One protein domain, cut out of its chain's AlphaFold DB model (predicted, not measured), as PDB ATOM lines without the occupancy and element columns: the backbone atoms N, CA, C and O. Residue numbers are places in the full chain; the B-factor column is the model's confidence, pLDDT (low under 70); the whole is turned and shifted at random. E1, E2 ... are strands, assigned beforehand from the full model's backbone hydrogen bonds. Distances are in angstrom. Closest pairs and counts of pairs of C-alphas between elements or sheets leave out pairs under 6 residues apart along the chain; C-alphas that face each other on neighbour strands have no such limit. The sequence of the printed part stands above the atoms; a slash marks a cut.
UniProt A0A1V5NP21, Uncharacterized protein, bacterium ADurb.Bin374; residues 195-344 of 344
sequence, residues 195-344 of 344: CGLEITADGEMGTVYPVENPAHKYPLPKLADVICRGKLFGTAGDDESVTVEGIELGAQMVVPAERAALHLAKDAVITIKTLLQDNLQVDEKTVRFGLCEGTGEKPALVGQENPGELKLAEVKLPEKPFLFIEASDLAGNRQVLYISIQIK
ATOM      1  N   CYS A 195      30.085 -37.097  45.937       94.75
ATOM      2  CA  CYS A 195      29.603 -35.865  45.317       94.75
ATOM      3  C   CYS A 195      29.031 -34.864  46.334       94.75
ATOM      4  O   CYS A 195      28.395 -35.222  47.329       94.75
ATOM      5  N   GLY A 196      29.202 -33.579  46.034       95.81
ATOM      6  CA  GLY A 196      28.735 -32.456  46.836       95.81
ATOM      7  C   GLY A 196      28.159 -31.316  45.997       95.81
ATOM      8  O   GLY A 196      27.965 -31.439  44.786       95.81
ATOM      9  N   LEU A 197      27.908 -30.179  46.639       96.69
ATOM     10  CA  LEU A 197      27.350 -28.980  46.023       96.69
ATOM     11  C   LEU A 197      28.141 -27.733  46.426       96.69
ATOM     12  O   LEU A 197      28.549 -27.571  47.573       96.69
ATOM     13  N   GLU A 198      28.303 -26.830  45.470       96.50
ATOM     14  CA  GLU A 198      28.675 -25.435  45.665       96.50
ATOM     15  C   GLU A 198      27.416 -24.592  45.453       96.50
ATOM     16  O   GLU A 198      26.731 -24.704  44.434       96.50
ATOM     17  N   ILE A 199      27.091 -23.786  46.455       96.94
ATOM     18  CA  ILE A 199      25.886 -22.975  46.547       96.94
ATOM     19  C   ILE A 199      26.309 -21.514  46.661       96.94
ATOM     20  O   ILE A 199      27.164 -21.167  47.473       96.94
ATOM     21  N   THR A 200      25.694 -20.644  45.866       96.44
ATOM     22  CA  THR A 200      25.811 -19.189  46.024       96.44
ATOM     23  C   THR A 200      24.422 -18.591  46.194       96.44
ATOM     24  O   THR A 200      23.537 -18.897  45.399       96.44
ATOM     25  N   ALA A 201      24.231 -17.749  47.206       95.12
ATOM     26  CA  ALA A 201      22.988 -17.019  47.448       95.12
ATOM     27  C   ALA A 201      23.311 -15.659  48.078       95.12
ATOM     28  O   ALA A 201      24.160 -15.577  48.960       95.12
ATOM     29  N   ASP A 202      22.678 -14.588  47.596       88.25
ATOM     30  CA  ASP A 202      22.819 -13.222  48.134       88.25
ATOM     31  C   ASP A 202      24.274 -12.709  48.245       88.25
ATOM     32  O   ASP A 202      24.607 -11.874  49.083       88.25
ATOM     33  N   GLY A 203      25.162 -13.198  47.371       87.44
ATOM     34  CA  GLY A 203      26.593 -12.868  47.379       87.44
ATOM     35  C   GLY A 203      27.430 -13.651  48.400       87.44
ATOM     36  O   GLY A 203      28.643 -13.457  48.451       87.44
ATOM     37  N   GLU A 204      26.816 -14.549  49.173       92.81
ATOM     38  CA  GLU A 204      27.493 -15.506  50.046       92.81
ATOM     39  C   GLU A 204      27.667 -16.860  49.351       92.81
ATOM     40  O   GLU A 204      26.860 -17.263  48.507       92.81
ATOM     41  N   MET A 205      28.726 -17.579  49.724       93.31
ATOM     42  CA  MET A 205      29.031 -18.912  49.213       93.31
ATOM     43  C   MET A 205      28.952 -19.947  50.338       93.31
ATOM     44  O   MET A 205      29.334 -19.692  51.483       93.31
ATOM     45  N   GLY A 206      28.475 -21.135  49.984       96.50
ATOM     46  CA  GLY A 206      28.509 -22.333  50.805       96.50
ATOM     47  C   GLY A 206      28.931 -23.525  49.957       96.50
ATOM     48  O   GLY A 206      28.480 -23.674  48.828       96.50
ATOM     49  N   THR A 207      29.781 -24.392  50.484       96.94
ATOM     50  CA  THR A 207      30.123 -25.671  49.852       96.94
ATOM     51  C   THR A 207      29.823 -26.799  50.815       96.94
ATOM     52  O   THR A 207      29.999 -26.662  52.025       96.94
ATOM     53  N   VAL A 208      29.341 -27.913  50.287       97.19
ATOM     54  CA  VAL A 208      29.067 -29.106  51.074       97.19
ATOM     55  C   VAL A 208      29.485 -30.332  50.299       97.19
ATOM     56  O   VAL A 208      29.057 -30.519  49.165       97.19
ATOM     57  N   TYR A 209      30.343 -31.152  50.886       95.31
ATOM     58  CA  TYR A 209      30.838 -32.361  50.241       95.31
ATOM     59  C   TYR A 209      31.197 -33.417  51.293       95.31
ATOM     60  O   TYR A 209      31.693 -33.067  52.368       95.31
ATOM     61  N   PRO A 210      30.910 -34.697  51.024       94.81
ATOM     62  CA  PRO A 210      31.341 -35.793  51.872       94.81
ATOM     63  C   PRO A 210      32.803 -36.155  51.603       94.81
ATOM     64  O   PRO A 210      33.312 -35.972  50.501       94.81
ATOM     65  N   VAL A 211      33.465 -36.707  52.613       92.06
ATOM     66  CA  VAL A 211      34.794 -37.315  52.518       92.06
ATOM     67  C   VAL A 211      34.744 -38.643  53.261       92.06
ATOM     68  O   VAL A 211      34.310 -38.671  54.411       92.06
ATOM     69  N   GLU A 212      35.164 -39.739  52.627       88.94
ATOM     70  CA  GLU A 212      35.230 -41.051  53.286       88.94
ATOM     71  C   GLU A 212      36.130 -40.974  54.532       88.94
ATOM     72  O   GLU A 212      37.272 -40.514  54.458       88.94
ATOM     73  N   ASN A 213      35.620 -41.415  55.686       87.88
ATOM     74  CA  ASN A 213      36.397 -41.434  56.922       87.88
ATOM     75  C   ASN A 213      35.983 -42.584  57.865       87.88
ATOM     76  O   ASN A 213      34.850 -42.598  58.356       87.88
ATOM     77  N   PRO A 214      36.892 -43.525  58.196       84.00
ATOM     78  CA  PRO A 214      38.226 -43.704  57.617       84.00
ATOM     79  C   PRO A 214      38.153 -44.261  56.191       84.00
ATOM     80  O   PRO A 214      37.226 -44.997  55.867       84.00
ATOM     81  N   ALA A 215      39.161 -43.955  55.374       79.00
ATOM     82  CA  ALA A 215      39.330 -44.593  54.070       79.00
ATOM     83  C   ALA A 215      39.479 -46.117  54.219       79.00
ATOM     84  O   ALA A 215      40.117 -46.583  55.173       79.00
ATOM     85  N   HIS A 216      38.929 -46.880  53.271       71.56
ATOM     86  CA  HIS A 216      39.028 -48.345  53.224       71.56
ATOM     87  C   HIS A 216      38.455 -49.039  54.470       71.56
ATOM     88  O   HIS A 216      39.027 -49.987  55.023       71.56
ATOM     89  N   LYS A 217      37.334 -48.522  54.988       73.81
ATOM     90  CA  LYS A 217      36.727 -49.058  56.209       73.81
ATOM     91  C   LYS A 217      36.060 -50.415  55.961       73.81
ATOM     92  O   LYS A 217      35.120 -50.526  55.177       73.81
ATOM     93  N   TYR A 218      36.426 -51.396  56.789       67.88
ATOM     94  CA  TYR A 218      35.699 -52.655  56.958       67.88
ATOM     95  C   TYR A 218      35.605 -53.064  58.445       67.88
ATOM     96  O   TYR A 218      36.574 -52.853  59.182       67.88
ATOM     97  N   PRO A 219      34.493 -53.678  58.918       70.44
ATOM     98  CA  PRO A 219      33.266 -54.022  58.188       70.44
ATOM     99  C   PRO A 219      32.394 -52.812  57.833       70.44
ATOM    100  O   PRO A 219      32.484 -51.756  58.463       70.44
ATOM    101  N   LEU A 220      31.542 -53.001  56.820       77.88
ATOM    102  CA  LEU A 220      30.494 -52.058  56.420       77.88
ATOM    103  C   LEU A 220      29.539 -51.741  57.595       77.88
ATOM    104  O   LEU A 220      29.389 -52.571  58.497       77.88
ATOM    105  N   PRO A 221      28.863 -50.575  57.590       82.62
ATOM    106  CA  PRO A 221      28.833 -49.569  56.522       82.62
ATOM    107  C   PRO A 221      30.069 -48.655  56.477       82.62
ATOM    108  O   PRO A 221      30.697 -48.369  57.512       82.62
ATOM    109  N   LYS A 222      30.382 -48.168  55.266       86.88
ATOM    110  CA  LYS A 222      31.330 -47.064  55.056       86.88
ATOM    111  C   LYS A 222      30.748 -45.784  55.650       86.88
ATOM    112  O   LYS A 222      29.538 -45.566  55.624       86.88
ATOM    113  N   LEU A 223      31.614 -44.960  56.228       91.81
ATOM    114  CA  LEU A 223      31.231 -43.685  56.821       91.81
ATOM    115  C   LEU A 223      31.907 -42.551  56.061       91.81
ATOM    116  O   LEU A 223      32.987 -42.722  55.497       91.81
ATOM    117  N   ALA A 224      31.267 -41.396  56.081       93.25
ATOM    118  CA  ALA A 224      31.795 -40.159  55.567       93.25
ATOM    119  C   ALA A 224      31.593 -39.036  56.582       93.25
ATOM    120  O   ALA A 224      30.575 -38.961  57.280       93.25
ATOM    121  N   ASP A 225      32.552 -38.127  56.596       96.00
ATOM    122  CA  ASP A 225      32.397 -36.833  57.227       96.00
ATOM    123  C   ASP A 225      31.904 -35.852  56.168       96.00
ATOM    124  O   ASP A 225      32.488 -35.736  55.091       96.00
ATOM    125  N   VAL A 226      30.813 -35.144  56.451       97.31
ATOM    126  CA  VAL A 226      30.293 -34.120  55.540       97.31
ATOM    127  C   VAL A 226      30.834 -32.763  55.960       97.31
ATOM    128  O   VAL A 226      30.556 -32.283  57.059       97.31
ATOM    129  N   ILE A 227      31.615 -32.144  55.081       97.12
ATOM    130  CA  ILE A 227      32.236 -30.843  55.313       97.12
ATOM    131  C   ILE A 227      31.306 -29.767  54.760       97.12
ATOM    132  O   ILE A 227      31.129 -29.668  53.550       97.12
ATOM    133  N   CYS A 228      30.728 -28.957  55.644       97.56
ATOM    134  CA  CYS A 228      29.892 -27.804  55.317       97.56
ATOM    135  C   CYS A 228      30.706 -26.522  55.524       97.56
ATOM    136  O   CYS A 228      30.965 -26.125  56.659       97.56
ATOM    137  N   ARG A 229      31.143 -25.875  54.445       97.06
ATOM    138  CA  ARG A 229      32.025 -24.699  54.464       97.06
ATOM    139  C   ARG A 229      31.309 -23.443  53.980       97.06
ATOM    140  O   ARG A 229      30.545 -23.512  53.022       97.06
ATOM    141  N   GLY A 230      31.637 -22.300  54.574       96.56
ATOM    142  CA  GLY A 230      31.201 -20.973  54.134       96.56
ATOM    143  C   GLY A 230      29.976 -20.422  54.870       96.56
ATOM    144  O   GLY A 230      29.242 -21.151  55.541       96.56
ATOM    145  N   LYS A 231      29.757 -19.105  54.735       94.81
ATOM    146  CA  LYS A 231      28.797 -18.323  55.543       94.81
ATOM    147  C   LYS A 231      27.357 -18.822  55.470       94.81
ATOM    148  O   LYS A 231      26.628 -18.718  56.458       94.81
ATOM    149  N   LEU A 232      26.968 -19.439  54.352       95.81
ATOM    150  CA  LEU A 232      25.639 -20.037  54.205       95.81
ATOM    151  C   LEU A 232      25.377 -21.177  55.210       95.81
ATOM    152  O   LEU A 232      24.221 -21.493  55.470       95.81
ATOM    153  N   PHE A 233      26.415 -21.755  55.820       96.25
ATOM    154  CA  PHE A 233      26.317 -22.752  56.895       96.25
ATOM    155  C   PHE A 233      26.549 -22.167  58.299       96.25
ATOM    156  O   PHE A 233      26.763 -22.906  59.257       96.25
ATOM    157  N   GLY A 234      26.516 -20.836  58.441       89.25
ATOM    158  CA  GLY A 234      26.644 -20.150  59.729       89.25
ATOM    159  C   GLY A 234      28.079 -20.014  60.250       89.25
ATOM    160  O   GLY A 234      28.267 -19.705  61.426       89.25
ATOM    161  N   THR A 235      29.089 -20.233  59.404       90.81
ATOM    162  CA  THR A 235      30.503 -20.022  59.754       90.81
ATOM    163  C   THR A 235      30.866 -18.531  59.761       90.81
ATOM    164  O   THR A 235      30.168 -17.711  59.161       90.81
ATOM    165  N   ALA A 236      31.962 -18.147  60.431       86.75
ATOM    166  CA  ALA A 236      32.348 -16.734  60.524       86.75
ATOM    167  C   ALA A 236      33.005 -16.208  59.232       86.75
ATOM    168  O   ALA A 236      33.008 -15.000  58.983       86.75
ATOM    169  N   GLY A 237      33.537 -17.103  58.395       87.19
ATOM    170  CA  GLY A 237      34.191 -16.769  57.130       87.19
ATOM    171  C   GLY A 237      33.965 -17.805  56.030       87.19
ATOM    172  O   GLY A 237      33.498 -18.916  56.285       87.19
ATOM    173  N   ASP A 238      34.328 -17.437  54.799       85.94
ATOM    174  CA  ASP A 238      34.098 -18.258  53.598       85.94
ATOM    175  C   ASP A 238      34.978 -19.526  53.569       85.94
ATOM    176  O   ASP A 238      34.589 -20.546  53.004       85.94
ATOM    177  N   ASP A 239      36.134 -19.488  54.239       88.62
ATOM    178  CA  ASP A 239      37.071 -20.613  54.338       88.62
ATOM    179  C   ASP A 239      36.849 -21.506  55.568       88.62
ATOM    180  O   ASP A 239      37.477 -22.564  55.687       88.62
ATOM    181  N   GLU A 240      35.969 -21.113  56.485       94.69
ATOM    182  CA  GLU A 240      35.665 -21.894  57.684       94.69
ATOM    183  C   GLU A 240      34.638 -22.986  57.391       94.69
ATOM    184  O   GLU A 240      33.764 -22.819  56.537       94.69
ATOM    185  N   SER A 241      34.728 -24.105  58.109       95.56
ATOM    186  CA  SER A 241      33.849 -25.256  57.917       95.56
ATOM    187  C   SER A 241      33.361 -25.857  59.225       95.56
ATOM    188  O   SER A 241      34.095 -25.921  60.211       95.56
ATOM    189  N   VAL A 242      32.142 -26.381  59.186       96.31
ATOM    190  CA  VAL A 242      31.589 -27.303  60.173       96.31
ATOM    191  C   VAL A 242      31.668 -28.710  59.592       96.31
ATOM    192  O   VAL A 242      31.236 -28.942  58.463       96.31
ATOM    193  N   THR A 243      32.210 -29.652  60.361       97.12
ATOM    194  CA  THR A 243      32.285 -31.060  59.958       97.12
ATOM    195  C   THR A 243      31.195 -31.858  60.657       97.12
ATOM    196  O   THR A 243      31.098 -31.884  61.886       97.12
ATOM    197  N   VAL A 244      30.373 -32.540  59.867       97.31
ATOM    198  CA  VAL A 244      29.354 -33.468  60.346       97.31
ATOM    199  C   VAL A 244      29.894 -34.884  60.202       97.31
ATOM    200  O   VAL A 244      29.765 -35.520  59.163       97.31
ATOM    201  N   GLU A 245      30.546 -35.343  61.265       95.38
ATOM    202  CA  GLU A 245      31.229 -36.635  61.318       95.38
ATOM    203  C   GLU A 245      30.282 -37.842  61.346       95.38
ATOM    204  O   GLU A 245      29.217 -37.784  61.981       95.38
ATOM    205  N   GLY A 246      30.736 -38.948  60.748       91.88
ATOM    206  CA  GLY A 246      30.171 -40.287  60.943       91.88
ATOM    207  C   GLY A 246      28.819 -40.543  60.272       91.88
ATOM    208  O   GLY A 246      28.018 -41.313  60.804       91.88
ATOM    209  N   ILE A 247      28.547 -39.907  59.132       94.38
ATOM    210  CA  ILE A 247      27.356 -40.188  58.319       94.38
ATOM    211  C   ILE A 247      27.594 -41.470  57.513       94.38
ATOM    212  O   ILE A 247      28.646 -41.636  56.908       94.38
ATOM    213  N   GLU A 248      26.627 -42.385  57.482       93.00
ATOM    214  CA  GLU A 248      26.688 -43.564  56.610       93.00
ATOM    215  C   GLU A 248      26.719 -43.144  55.134       93.00
ATOM    216  O   GLU A 248      25.815 -42.455  54.664       93.00
ATOM    217  N   LEU A 249      27.775 -43.535  54.416       91.12
ATOM    218  CA  LEU A 249      27.970 -43.213  53.003       91.12
ATOM    219  C   LEU A 249      27.054 -44.088  52.141       91.12
ATOM    220  O   LEU A 249      27.101 -45.314  52.226       91.12
ATOM    221  N   GLY A 250      26.238 -43.464  51.286       91.50
ATOM    222  CA  GLY A 250      25.340 -44.183  50.384       91.50
ATOM    223  C   GLY A 250      24.070 -43.412  50.046       91.50
ATOM    224  O   GLY A 250      24.072 -42.190  49.923       91.50
ATOM    225  N   ALA A 251      22.961 -44.131  49.883       91.62
ATOM    226  CA  ALA A 251      21.713 -43.594  49.339       91.62
ATOM    227  C   ALA A 251      20.861 -42.754  50.317       91.62
ATOM    228  O   ALA A 251      19.758 -42.342  49.954       91.62
ATOM    229  N   GLN A 252      21.324 -42.525  51.550       93.62
ATOM    230  CA  GLN A 252      20.564 -41.803  52.577       93.62
ATOM    231  C   GLN A 252      21.470 -40.973  53.501       93.62
ATOM    232  O   GLN A 252      21.334 -40.993  54.724       93.62
ATOM    233  N   MET A 253      22.405 -40.218  52.924       95.75
ATOM    234  CA  MET A 253      23.254 -39.315  53.699       95.75
ATOM    235  C   MET A 253      22.443 -38.080  54.088       95.75
ATOM    236  O   MET A 253      22.109 -37.260  53.237       95.75
ATOM    237  N   VAL A 254      22.111 -37.927  55.367       96.38
ATOM    238  CA  VAL A 254      21.342 -36.776  55.858       96.38
ATOM    239  C   VAL A 254      22.216 -35.936  56.768       96.38
ATOM    240  O   VAL A 254      22.685 -36.426  57.791       96.38
ATOM    241  N   VAL A 255      22.397 -34.661  56.419       96.44
ATOM    242  CA  VAL A 255      23.026 -33.667  57.294       96.44
ATOM    243  C   VAL A 255      21.975 -33.173  58.294       96.44
ATOM    244  O   VAL A 255      21.039 -32.467  57.888       96.44
ATOM    245  N   PRO A 256      22.079 -33.535  59.588       93.50
ATOM    246  CA  PRO A 256      21.079 -33.151  60.575       93.50
ATOM    247  C   PRO A 256      21.124 -31.642  60.816       93.50
ATOM    248  O   PRO A 256      22.201 -31.080  61.026       93.50
ATOM    249  N   ALA A 257      19.957 -30.994  60.815       92.88
ATOM    250  CA  ALA A 257      19.830 -29.538  60.904       92.88
ATOM    251  C   ALA A 257      20.451 -28.944  62.182       92.88
ATOM    252  O   ALA A 257      20.872 -27.791  62.192       92.88
ATOM    253  N   GLU A 258      20.501 -29.726  63.259       92.94
ATOM    254  CA  GLU A 258      21.120 -29.371  64.535       92.94
ATOM    255  C   GLU A 258      22.654 -29.401  64.506       92.94
ATOM    256  O   GLU A 258      23.288 -28.807  65.377       92.94
ATOM    257  N   ARG A 259      23.253 -30.089  63.525       94.62
ATOM    258  CA  ARG A 259      24.710 -30.155  63.331       94.62
ATOM    259  C   ARG A 259      25.178 -29.178  62.261       94.62
ATOM    260  O   ARG A 259      26.196 -28.525  62.457       94.62
ATOM    261  N   ALA A 260      24.444 -29.080  61.155       96.19
ATOM    262  CA  ALA A 260      24.651 -28.078  60.116       96.19
ATOM    263  C   ALA A 260      23.378 -27.911  59.273       96.19
ATOM    264  O   ALA A 260      22.662 -28.876  59.001       96.19
ATOM    265  N   ALA A 261      23.111 -26.690  58.819       96.56
ATOM    266  CA  ALA A 261      22.018 -26.397  57.903       96.56
ATOM    267  C   ALA A 261      22.424 -25.299  56.921       96.56
ATOM    268  O   ALA A 261      23.218 -24.421  57.247       96.56
ATOM    269  N   LEU A 262      21.859 -25.355  55.720       97.00
ATOM    270  CA  LEU A 262      21.987 -24.313  54.718       97.00
ATOM    271  C   LEU A 262      20.983 -23.202  55.040       97.00
ATOM    272  O   LEU A 262      19.771 -23.409  54.945       97.00
ATOM    273  N   HIS A 263      21.473 -22.032  55.433       95.56
ATOM    274  CA  HIS A 263      20.619 -20.909  55.783       95.56
ATOM    275  C   HIS A 263      20.388 -19.986  54.588       95.56
ATOM    276  O   HIS A 263      21.338 -19.459  54.013       95.56
ATOM    277  N   LEU A 264      19.124 -19.756  54.245       95.12
ATOM    278  CA  LEU A 264      18.732 -19.000  53.052       95.12
ATOM    279  C   LEU A 264      17.624 -18.004  53.392       95.12
ATOM    280  O   LEU A 264      16.772 -18.288  54.233       95.12
ATOM    281  N   ALA A 265      17.608 -16.846  52.735       93.44
ATOM    282  CA  ALA A 265      16.453 -15.957  52.792       93.44
ATOM    283  C   ALA A 265      15.269 -16.579  52.036       93.44
ATOM    284  O   ALA A 265      15.450 -17.320  51.069       93.44
ATOM    285  N   LYS A 266      14.037 -16.273  52.456       90.50
ATOM    286  CA  LYS A 266      12.817 -16.826  51.838       90.50
ATOM    287  C   LYS A 266      12.701 -16.535  50.335       90.50
ATOM    288  O   LYS A 266      12.090 -17.311  49.604       90.50
ATOM    289  N   ASP A 267      13.250 -15.415  49.892       92.56
ATOM    290  CA  ASP A 267      13.240 -14.923  48.517       92.56
ATOM    291  C   ASP A 267      14.602 -15.036  47.819       92.56
ATOM    292  O   ASP A 267      14.766 -14.489  46.727       92.56
ATOM    293  N   ALA A 268      15.552 -15.781  48.399       94.25
ATOM    294  CA  ALA A 268      16.886 -15.921  47.830       94.25
ATOM    295  C   ALA A 268      16.852 -16.530  46.420       94.25
ATOM    296  O   ALA A 268      16.069 -17.442  46.107       94.25
ATOM    297  N   VAL A 269      17.763 -16.038  45.583       95.06
ATOM    298  CA  VAL A 269      18.111 -16.640  44.296       95.06
ATOM    299  C   VAL A 269      19.395 -17.428  44.489       95.06
ATOM    300  O   VAL A 269      20.423 -16.874  44.878       95.06
ATOM    301  N   ILE A 270      19.315 -18.730  44.244       95.12
ATOM    302  CA  ILE A 270      20.380 -19.682  44.523       95.12
ATOM    303  C   ILE A 270      20.986 -20.152  43.209       95.12
ATOM    304  O   ILE A 270      20.275 -20.679  42.358       95.12
ATOM    305  N   THR A 271      22.302 -20.051  43.078       97.00
ATOM    306  CA  THR A 271      23.057 -20.736  42.024       97.00
ATOM    307  C   THR A 271      23.642 -22.018  42.593       97.00
ATOM    308  O   THR A 271      24.251 -21.995  43.665       97.00
ATOM    309  N   ILE A 272      23.464 -23.129  41.877       96.06
ATOM    310  CA  ILE A 272      23.929 -24.449  42.311       96.06
ATOM    311  C   ILE A 272      24.896 -25.007  41.275       96.06
ATOM    312  O   ILE A 272      24.610 -25.040  40.078       96.06
ATOM    313  N   LYS A 273      26.035 -25.497  41.756       95.38
ATOM    314  CA  LYS A 273      27.021 -26.215  40.958       95.38
ATOM    315  C   LYS A 273      27.384 -27.518  41.653       95.38
ATOM    316  O   LYS A 273      27.610 -27.553  42.858       95.38
ATOM    317  N   THR A 274      27.457 -28.600  40.892       94.38
ATOM    318  CA  THR A 274      27.827 -29.917  41.413       94.38
ATOM    319  C   THR A 274      29.334 -30.026  41.616       94.38
ATOM    320  O   THR A 274      30.119 -29.633  40.749       94.38
ATOM    321  N   LEU A 275      29.740 -30.607  42.740       93.44
ATOM    322  CA  LEU A 275      31.118 -30.987  43.033       93.44
ATOM    323  C   LEU A 275      31.231 -32.502  42.871       93.44
ATOM    324  O   LEU A 275      30.877 -33.251  43.775       93.44
ATOM    325  N   LEU A 276      31.682 -32.961  41.705       90.19
ATOM    326  CA  LEU A 276      31.824 -34.388  41.411       90.19
ATOM    327  C   LEU A 276      33.210 -34.860  41.865       90.19
ATOM    328  O   LEU A 276      34.182 -34.771  41.113       90.19
ATOM    329  N   GLN A 277      33.319 -35.295  43.120       76.81
ATOM    330  CA  GLN A 277      34.552 -35.874  43.648       76.81
ATOM    331  C   GLN A 277      34.454 -37.396  43.555       76.81
ATOM    332  O   GLN A 277      33.776 -38.010  44.368       76.81
ATOM    333  N   ASP A 278      35.086 -37.973  42.529       69.19
ATOM    334  CA  ASP A 278      35.365 -39.416  42.430       69.19
ATOM    335  C   ASP A 278      36.289 -39.756  41.235       69.19
ATOM    336  O   ASP A 278      35.985 -40.600  40.399       69.19
ATOM    337  N   ASN A 279      37.383 -39.005  41.037       61.88
ATOM    338  CA  ASN A 279      38.402 -39.287  40.002       61.88
ATOM    339  C   ASN A 279      37.871 -39.671  38.590       61.88
ATOM    340  O   ASN A 279      38.461 -40.520  37.926       61.88
ATOM    341  N   LEU A 280      36.801 -39.019  38.107       56.41
ATOM    342  CA  LEU A 280      36.138 -39.275  36.808       56.41
ATOM    343  C   LEU A 280      35.371 -40.611  36.695       56.41
ATOM    344  O   LEU A 280      35.069 -41.044  35.583       56.41
ATOM    345  N   GLN A 281      35.034 -41.248  37.816       79.19
ATOM    346  CA  GLN A 281      34.212 -42.463  37.851       79.19
ATOM    347  C   GLN A 281      32.716 -42.192  38.057       79.19
ATOM    348  O   GLN A 281      31.917 -43.115  37.927       79.19
ATOM    349  N   VAL A 282      32.312 -40.940  38.298       88.75
ATOM    350  CA  VAL A 282      30.891 -40.560  38.354       88.75
ATOM    351  C   VAL A 282      30.251 -40.699  36.971       88.75
ATOM    352  O   VAL A 282      30.722 -40.099  36.001       88.75
ATOM    353  N   ASP A 283      29.133 -41.422  36.872       91.19
ATOM    354  CA  ASP A 283      28.282 -41.379  35.685       91.19
ATOM    355  C   ASP A 283      27.473 -40.076  35.698       91.19
ATOM    356  O   ASP A 283      26.410 -39.983  36.316       91.19
ATOM    357  N   GLU A 284      27.969 -39.057  34.991       91.00
ATOM    358  CA  GLU A 284      27.339 -37.732  34.898       91.00
ATOM    359  C   GLU A 284      25.861 -37.780  34.468       91.00
ATOM    360  O   GLU A 284      25.091 -36.881  34.806       91.00
ATOM    361  N   LYS A 285      25.422 -38.836  33.765       92.75
ATOM    362  CA  LYS A 285      24.015 -39.001  33.354       92.75
ATOM    363  C   LYS A 285      23.081 -39.304  34.523       92.75
ATOM    364  O   LYS A 285      21.871 -39.142  34.385       92.75
ATOM    365  N   THR A 286      23.628 -39.778  35.638       93.69
ATOM    366  CA  THR A 286      22.876 -40.131  36.849       93.69
ATOM    367  C   THR A 286      22.795 -38.980  37.846       93.69
ATOM    368  O   THR A 286      22.045 -39.075  38.817       93.69
ATOM    369  N   VAL A 287      23.529 -37.887  37.605       94.94
ATOM    370  CA  VAL A 287      23.603 -36.749  38.522       94.94
ATOM    371  C   VAL A 287      22.277 -35.991  38.530       94.94
ATOM    372  O   VAL A 287      21.824 -35.451  37.514       94.94
ATOM    373  N   ARG A 288      21.660 -35.936  39.710       96.19
ATOM    374  CA  ARG A 288      20.394 -35.252  39.972       96.19
ATOM    375  C   ARG A 288      20.541 -34.376  41.204       96.19
ATOM    376  O   ARG A 288      21.029 -34.831  42.229       96.19
ATOM    377  N   PHE A 289      20.105 -33.131  41.143       96.81
ATOM    378  CA  PHE A 289      20.125 -32.218  42.279       96.81
ATOM    379  C   PHE A 289      18.957 -31.238  42.219       96.81
ATOM    380  O   PHE A 289      18.349 -31.016  41.168       96.81
ATOM    381  N   GLY A 290      18.630 -30.647  43.361       95.69
ATOM    382  CA  GLY A 290      17.540 -29.685  43.476       95.69
ATOM    383  C   GLY A 290      16.948 -29.659  44.876       95.69
ATOM    384  O   GLY A 290      17.555 -30.141  45.833       95.69
ATOM    385  N   LEU A 291      15.752 -29.088  45.001       95.56
ATOM    386  CA  LEU A 291      14.999 -29.117  46.252       95.56
ATOM    387  C   LEU A 291      14.197 -30.408  46.363       95.56
ATOM    388  O   LEU A 291      13.665 -30.909  45.373       95.56
ATOM    389  N   CYS A 292      14.052 -30.922  47.576       95.25
ATOM    390  CA  CYS A 292      13.150 -32.029  47.849       95.25
ATOM    391  C   CYS A 292      12.452 -31.894  49.202       95.25
ATOM    392  O   CYS A 292      12.853 -31.114  50.073       95.25
ATOM    393  N   GLU A 293      11.375 -32.659  49.347       92.69
ATOM    394  CA  GLU A 293      10.638 -32.823  50.591       92.69
ATOM    395  C   GLU A 293      11.054 -34.125  51.288       92.69
ATOM    396  O   GLU A 293      10.881 -35.222  50.755       92.69
ATOM    397  N   GLY A 294      11.573 -34.002  52.511       85.94
ATOM    398  CA  GLY A 294      11.975 -35.151  53.323       85.94
ATOM    399  C   GLY A 294      13.234 -35.876  52.834       85.94
ATOM    400  O   GLY A 294      13.917 -35.456  51.906       85.94
ATOM    401  N   THR A 295      13.551 -36.983  53.509       85.88
ATOM    402  CA  THR A 295      14.777 -37.769  53.304       85.88
ATOM    403  C   THR A 295      14.420 -39.248  53.154       85.88
ATOM    404  O   THR A 295      14.226 -39.953  54.147       85.88
ATOM    405  N   GLY A 296      14.281 -39.715  51.916       83.56
ATOM    406  CA  GLY A 296      13.957 -41.111  51.598       83.56
ATOM    407  C   GLY A 296      15.035 -41.780  50.749       83.56
ATOM    408  O   GLY A 296      16.062 -41.182  50.446       83.56
ATOM    409  N   GLU A 297      14.779 -43.008  50.297       81.50
ATOM    410  CA  GLU A 297      15.665 -43.676  49.329       81.50
ATOM    411  C   GLU A 297      15.733 -42.931  47.991       81.50
ATOM    412  O   GLU A 297      16.724 -43.033  47.270       81.50
ATOM    413  N   LYS A 298      14.684 -42.185  47.636       88.81
ATOM    414  CA  LYS A 298      14.628 -41.332  46.447       88.81
ATOM    415  C   LYS A 298      14.160 -39.933  46.844       88.81
ATOM    416  O   LYS A 298      13.137 -39.840  47.527       88.81
ATOM    417  N   PRO A 299      14.842 -38.867  46.394       92.44
ATOM    418  CA  PRO A 299      14.408 -37.501  46.651       92.44
ATOM    419  C   PRO A 299      13.007 -37.240  46.085       92.44
ATOM    420  O   PRO A 299      12.756 -37.460  44.896       92.44
ATOM    421  N   ALA A 300      12.092 -36.745  46.923       93.38
ATOM    422  CA  ALA A 300      10.793 -36.250  46.477       93.38
ATOM    423  C   ALA A 300      10.960 -34.812  45.964       93.38
ATOM    424  O   ALA A 300      10.867 -33.857  46.732       93.38
ATOM    425  N   LEU A 301      11.295 -34.678  44.678       92.75
ATOM    426  CA  LEU A 301      11.637 -33.406  44.038       92.75
ATOM    427  C   LEU A 301      10.543 -32.343  44.230       92.75
ATOM    428  O   LEU A 301       9.361 -32.588  43.985       92.75
ATOM    429  N   VAL A 302      10.969 -31.135  44.590       91.69
ATOM    430  CA  VAL A 302      10.142 -29.931  44.655       91.69
ATOM    431  C   VAL A 302      10.670 -28.940  43.621       91.69
ATOM    432  O   VAL A 302      11.774 -28.421  43.746       91.69
ATOM    433  N   GLY A 303       9.870 -28.652  42.593       88.12
ATOM    434  CA  GLY A 303      10.271 -27.755  41.506       88.12
ATOM    435  C   GLY A 303      11.052 -28.468  40.400       88.12
ATOM    436  O   GLY A 303      10.701 -29.578  40.006       88.12
ATOM    437  N   GLN A 304      12.058 -27.789  39.847       89.94
ATOM    438  CA  GLN A 304      12.837 -28.275  38.707       89.94
ATOM    439  C   GLN A 304      14.010 -29.162  39.153       89.94
ATOM    440  O   GLN A 304      14.682 -28.867  40.139       89.94
ATOM    441  N   GLU A 305      14.274 -30.222  38.386       93.19
ATOM    442  CA  GLU A 305      15.474 -31.056  38.508       93.19
ATOM    443  C   GLU A 305      16.662 -30.411  37.788       93.19
ATOM    444  O   GLU A 305      16.507 -29.870  36.689       93.19
ATOM    445  N   ASN A 306      17.842 -30.493  38.400       94.75
ATOM    446  CA  ASN A 306      19.092 -29.901  37.923       94.75
ATOM    447  C   ASN A 306      18.975 -28.400  37.589       94.75
ATOM    448  O   ASN A 306      19.365 -27.973  36.496       94.75
ATOM    449  N   PRO A 307      18.414 -27.572  38.495       89.81
ATOM    450  CA  PRO A 307      18.265 -26.150  38.240       89.81
ATOM    451  C   PRO A 307      19.633 -25.462  38.332       89.81
ATOM    452  O   PRO A 307      20.263 -25.470  39.384       89.81
ATOM    453  N   GLY A 308      20.093 -24.826  37.251       82.00
ATOM    454  CA  GLY A 308      21.296 -23.981  37.313       82.00
ATOM    455  C   GLY A 308      21.109 -22.756  38.221       82.00
ATOM    456  O   GLY A 308      22.052 -22.301  38.864       82.00
ATOM    457  N   GLU A 309      19.872 -22.267  38.310       92.62
ATOM    458  CA  GLU A 309      19.429 -21.206  39.209       92.62
ATOM    459  C   GLU A 309      18.076 -21.606  39.812       92.62
ATOM    460  O   GLU A 309      17.207 -22.124  39.105       92.62
ATOM    461  N   LEU A 310      17.886 -21.352  41.105       92.88
ATOM    462  CA  LEU A 310      16.651 -21.622  41.821       92.88
ATOM    463  C   LEU A 310      16.179 -20.376  42.570       92.88
ATOM    464  O   LEU A 310      16.858 -19.869  43.458       92.88
ATOM    465  N   LYS A 311      14.980 -19.903  42.234       93.31
ATOM    466  CA  LYS A 311      14.347 -18.747  42.876       93.31
ATOM    467  C   LYS A 311      13.366 -19.226  43.936       93.31
ATOM    468  O   LYS A 311      12.270 -19.677  43.601       93.31
ATOM    469  N   LEU A 312      13.736 -19.128  45.212       92.31
ATOM    470  CA  LEU A 312      12.923 -19.687  46.301       92.31
ATOM    471  C   LEU A 312      11.524 -19.067  46.392       92.31
ATOM    472  O   LEU A 312      10.569 -19.771  46.705       92.31
ATOM    473  N   ALA A 313      11.381 -17.784  46.048       90.94
ATOM    474  CA  ALA A 313      10.091 -17.092  46.047       90.94
ATOM    475  C   ALA A 313       9.063 -17.694  45.067       90.94
ATOM    476  O   ALA A 313       7.858 -17.532  45.265       90.94
ATOM    477  N   GLU A 314       9.523 -18.377  44.015       91.94
ATOM    478  CA  GLU A 314       8.675 -18.980  42.978       91.94
ATOM    479  C   GLU A 314       8.310 -20.441  43.300       91.94
ATOM    480  O   GLU A 314       7.471 -21.042  42.624       91.94
ATOM    481  N   VAL A 315       8.902 -21.017  44.352       88.44
ATOM    482  CA  VAL A 315       8.717 -22.415  44.750       88.44
ATOM    483  C   VAL A 315       7.889 -22.491  46.031       88.44
ATOM    484  O   VAL A 315       8.167 -21.830  47.030       88.44
ATOM    485  N   LYS A 316       6.873 -23.360  46.049       88.69
ATOM    486  CA  LYS A 316       6.159 -23.682  47.289       88.69
ATOM    487  C   LYS A 316       7.035 -24.597  48.149       88.69
ATOM    488  O   LYS A 316       7.015 -25.811  47.968       88.69
ATOM    489  N   LEU A 317       7.796 -24.005  49.067       88.31
ATOM    490  CA  LEU A 317       8.672 -24.756  49.962       88.31
ATOM    491  C   LEU A 317       7.870 -25.678  50.902       88.31
ATOM    492  O   LEU A 317       6.858 -25.238  51.459       88.31
ATOM    493  N   PRO A 318       8.300 -26.940  51.082       88.50
ATOM    494  CA  PRO A 318       7.720 -27.852  52.063       88.50
ATOM    495  C   PRO A 318       8.079 -27.429  53.496       88.50
ATOM    496  O   PRO A 318       8.923 -26.559  53.705       88.50
ATOM    497  N   GLU A 319       7.469 -28.070  54.499       86.69
ATOM    498  CA  GLU A 319       7.754 -27.780  55.917       86.69
ATOM    499  C   GLU A 319       9.203 -28.096  56.309       86.69
ATOM    500  O   GLU A 319       9.787 -27.414  57.151       86.69
ATOM    501  N   LYS A 320       9.786 -29.132  55.695       87.62
ATOM    502  CA  LYS A 320      11.179 -29.544  55.891       87.62
ATOM    503  C   LYS A 320      11.878 -29.626  54.532       87.62
ATOM    504  O   LYS A 320      11.934 -30.711  53.948       87.62
ATOM    505  N   PRO A 321      12.330 -28.482  53.993       93.69
ATOM    506  CA  PRO A 321      13.021 -28.444  52.717       93.69
ATOM    507  C   PRO A 321      14.454 -28.953  52.863       93.69
ATOM    508  O   PRO A 321      15.165 -28.601  53.805       93.69
ATOM    509  N   PHE A 322      14.884 -29.745  51.885       96.62
ATOM    510  CA  PHE A 322      16.272 -30.162  51.735       96.62
ATOM    511  C   PHE A 322      16.775 -29.764  50.355       96.62
ATOM    512  O   PHE A 322      16.045 -29.877  49.367       96.62
ATOM    513  N   LEU A 323      18.035 -29.350  50.283       96.62
ATOM    514  CA  LEU A 323      18.787 -29.401  49.038       96.62
ATOM    515  C   LEU A 323      19.386 -30.800  48.921       96.62
ATOM    516  O   LEU A 323      19.919 -31.306  49.907       96.62
ATOM    517  N   PHE A 324      19.300 -31.431  47.754       97.31
ATOM    518  CA  PHE A 324      19.901 -32.746  47.551       97.31
ATOM    519  C   PHE A 324      20.842 -32.786  46.355       97.31
ATOM    520  O   PHE A 324      20.676 -32.030  45.397       97.31
ATOM    521  N   ILE A 325      21.787 -33.722  46.413       96.69
ATOM    522  CA  ILE A 325      22.504 -34.259  45.259       96.69
ATOM    523  C   ILE A 325      22.450 -35.785  45.313       96.69
ATOM    524  O   ILE A 325      22.675 -36.397  46.352       96.69
ATOM    525  N   GLU A 326      22.116 -36.388  44.186       96.38
ATOM    526  CA  GLU A 326      22.108 -37.816  43.916       96.38
ATOM    527  C   GLU A 326      23.060 -38.073  42.750       96.38
ATOM    528  O   GLU A 326      23.039 -37.340  41.760       96.38
ATOM    529  N   ALA A 327      23.884 -39.106  42.864       94.88
ATOM    530  CA  ALA A 327      24.777 -39.544  41.801       94.88
ATOM    531  C   ALA A 327      25.087 -41.034  41.947       94.88
ATOM    532  O   ALA A 327      25.001 -41.604  43.041       94.88
ATOM    533  N   SER A 328      25.489 -41.646  40.840       93.31
ATOM    534  CA  SER A 328      26.066 -42.981  40.807       93.31
ATOM    535  C   SER A 328      27.400 -42.978  40.077       93.31
ATOM    536  O   SER A 328      27.627 -42.168  39.177       93.31
ATOM    537  N   ASP A 329      28.281 -43.885  40.475       89.50
ATOM    538  CA  ASP A 329      29.495 -44.186  39.723       89.50
ATOM    539  C   ASP A 329      29.198 -45.145  38.550       89.50
ATOM    540  O   ASP A 329      28.077 -45.638  38.368       89.50
ATOM    541  N   LEU A 330      30.216 -45.429  37.738       85.19
ATOM    542  CA  LEU A 330      30.130 -46.377  36.623       85.19
ATOM    543  C   LEU A 330      29.912 -47.837  37.069       85.19
ATOM    544  O   LEU A 330      29.511 -48.663  36.245       85.19
ATOM    545  N   ALA A 331      30.173 -48.164  38.338       81.38
ATOM    546  CA  ALA A 331      29.907 -49.475  38.928       81.38
ATOM    547  C   ALA A 331      28.453 -49.613  39.428       81.38
ATOM    548  O   ALA A 331      27.991 -50.726  39.689       81.38
ATOM    549  N   GLY A 332      27.705 -48.507  39.493       87.12
ATOM    550  CA  GLY A 332      26.328 -48.441  39.975       87.12
ATOM    551  C   GLY A 332      26.202 -48.192  41.480       87.12
ATOM    552  O   GLY A 332      25.080 -48.237  41.999       87.12
ATOM    553  N   ASN A 333      27.299 -47.903  42.186       88.94
ATOM    554  CA  ASN A 333      27.250 -47.485  43.582       88.94
ATOM    555  C   ASN A 333      26.591 -46.109  43.653       88.94
ATOM    556  O   ASN A 333      26.892 -45.210  42.871       88.94
ATOM    557  N   ARG A 334      25.630 -45.946  44.563       92.44
ATOM    558  CA  ARG A 334      24.738 -44.782  44.587       92.44
ATOM    559  C   ARG A 334      24.899 -43.986  45.868       92.44
ATOM    560  O   ARG A 334      24.817 -44.533  46.968       92.44
ATOM    561  N   GLN A 335      25.012 -42.677  45.703       94.00
ATOM    562  CA  GLN A 335      25.047 -41.696  46.770       94.00
ATOM    563  C   GLN A 335      23.824 -40.775  46.674       94.00
ATOM    564  O   GLN A 335      23.453 -40.339  45.583       94.00
ATOM    565  N   VAL A 336      23.211 -40.452  47.813       96.69
ATOM    566  CA  VAL A 336      22.259 -39.340  47.933       96.69
ATOM    567  C   VAL A 336      22.571 -38.553  49.198       96.69
ATOM    568  O   VAL A 336      22.487 -39.097  50.298       96.69
ATOM    569  N   LEU A 337      22.905 -37.276  49.034       97.25
ATOM    570  CA  LEU A 337      23.175 -36.336  50.115       97.25
ATOM    571  C   LEU A 337      22.043 -35.325  50.244       97.25
ATOM    572  O   LEU A 337      21.762 -34.594  49.300       97.25
ATOM    573  N   TYR A 338      21.442 -35.264  51.430       97.81
ATOM    574  CA  TYR A 338      20.397 -34.329  51.827       97.81
ATOM    575  C   TYR A 338      20.955 -33.292  52.802       97.81
ATOM    576  O   TYR A 338      21.429 -33.627  53.890       97.81
ATOM    577  N   ILE A 339      20.850 -32.021  52.428       97.31
ATOM    578  CA  ILE A 339      21.289 -30.871  53.215       97.31
ATOM    579  C   ILE A 339      20.051 -30.126  53.701       97.31
ATOM    580  O   ILE A 339      19.274 -29.604  52.899       97.31
ATOM    581  N   SER A 340      19.862 -30.082  55.016       95.75
ATOM    582  CA  SER A 340      18.736 -29.381  55.638       95.75
ATOM    583  C   SER A 340      18.767 -27.889  55.297       95.75
ATOM    584  O   SER A 340      19.805 -27.252  55.471       95.75
ATOM    585  N   ILE A 341      17.642 -27.319  54.858       95.62
ATOM    586  CA  ILE A 341      17.511 -25.875  54.622       95.62
ATOM    587  C   ILE A 341      16.792 -25.220  55.802       95.62
ATOM    588  O   ILE A 341      15.733 -25.678  56.235       95.62
ATOM    589  N   GLN A 342      17.337 -24.106  56.286       94.06
ATOM    590  CA  GLN A 342      16.685 -23.228  57.254       94.06
ATOM    591  C   GLN A 342      16.414 -21.866  56.619       94.06
ATOM    592  O   GLN A 342      17.336 -21.140  56.252       94.06
ATOM    593  N   ILE A 343      15.134 -21.513  56.506       91.62
ATOM    594  CA  ILE A 343      14.727 -20.201  56.008       91.62
ATOM    595  C   ILE A 343      14.862 -19.170  57.131       91.62
ATOM    596  O   ILE A 343      14.309 -19.374  58.215       91.62
ATOM    597  N   LYS A 344      15.608 -18.094  56.867       81.06
ATOM    598  CA  LYS A 344      15.702 -16.910  57.733       81.06
ATOM    599  C   LYS A 344      14.517 -15.970  57.511       81.06
ATOM    600  O   LYS A 344      14.043 -15.856  56.356       81.06
TER     601      LYS A 344
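What this domain is: This is residues 195 to 344 of the 344 residues of an uncharacterized protein of bacterium ADurb.Bin374 (UniProt A0A1V5NP21). Two strongly twisted sheets of six strands each are stacked partly face to face as a sandwich, and the chain passes several times from one to the other. One sheet runs E4, E3, E2, E1, E7, E10 and is antiparallel throughout; the other is a branched, mixed sheet built on the long strands E11 and E12, with E8 and E9 beyond E11 and the short strands E5 and E6 end to end along the other side of E12. The printed part has 150 residues, with twelve named strands, E1 to E12 in order along the chain, and no named helix; the class is all strand, though under half of the residues, 73, are in named strands. The whole is compact, with a radius of gyration of the C-alphas of 14.5 A and spans of 44 by 33 by 27 A.

Where its parts are: In the first sheet, E4 is residues 241 to 248, 19.7 A from first to last C-alpha, and bends by 50 degrees at residue 245. E3 is residues 223 to 229, 19.1 A; E2 is residues 204 to 212, 26.9 A; and E1 is residues 196 to 201, 16.5 A, beginning with C-alpha 196 at (28.735, -32.456, 46.836). E7 is residues 269 to 275, 19.4 A, and E10 is residues 309 to 311, with C-alpha 309 at (19.429, -21.206, 39.209). In the second sheet, E12, the longest strand, is residues 334 to 343, 28.9 A, ending with C-alpha 343 at (14.727, -20.201, 56.008). E11 is residues 321 to 328, 22.9 A, and E8 is residues 288 to 293, 14.6 A. E5, residues 253 to 255, E6, residues 262 to 264, and E9, residues 300 to 302, have three residues each.

How they stand to each other: E1, E2, E3 and E4 form a meander, each strand the antiparallel neighbour of the one before. N 199 is 2.8 A from O 206 between E1 and E2, N 227 is 2.9 A from O 209 between E3 and E2, and N 244 is 2.8 A from O 226 between E4 and E3, each within hydrogen-bond range. E7 is antiparallel to E1 at 158 degrees, with N 273 and O 198 2.9 A apart. The edge strand E10 is antiparallel to E7, with N 310 and O 270 2.8 A apart; the other edge strand is E4. In the branched sheet, E11 and E12 form a hairpin, with N 337 and O 325 2.8 A apart. On the other side of E12 are two parallel neighbours: E5, with N 255 and O 338 2.9 A apart, and E6, with N 342 and O 262 2.9 A apart. E8 is antiparallel to E11, with N 324 and O 290 2.9 A apart, and E9 is on the other side of E8, with N 302 and O 291 2.8 A apart. The two sheets form a sandwich, two sheets face to face: the facing parts are 8.2 A centre to centre, and their strands stand at 32 degrees. Between the sheets, the closest C-alphas of E4 and E5 are those of Ile 247 and Met 253, 6.2 A apart, and those of E1 and E11 are Gly 196 and Ile 325, 6.7 A apart. E7 and E8 are near each other, while E4 and E12 are apart.

The domain as a whole: The C-alphas farthest apart in the domain are those of Pro 219 and Glu 314, 45.4 A. The printed part has no cut and ends at the chain's last residue, 344. The links E3 to E4 and E7 to E8 are long, with 11 and 12 residues. The mean pLDDT of the printed part is 91.1; residue 218 and residues 278 to 280 are under 70.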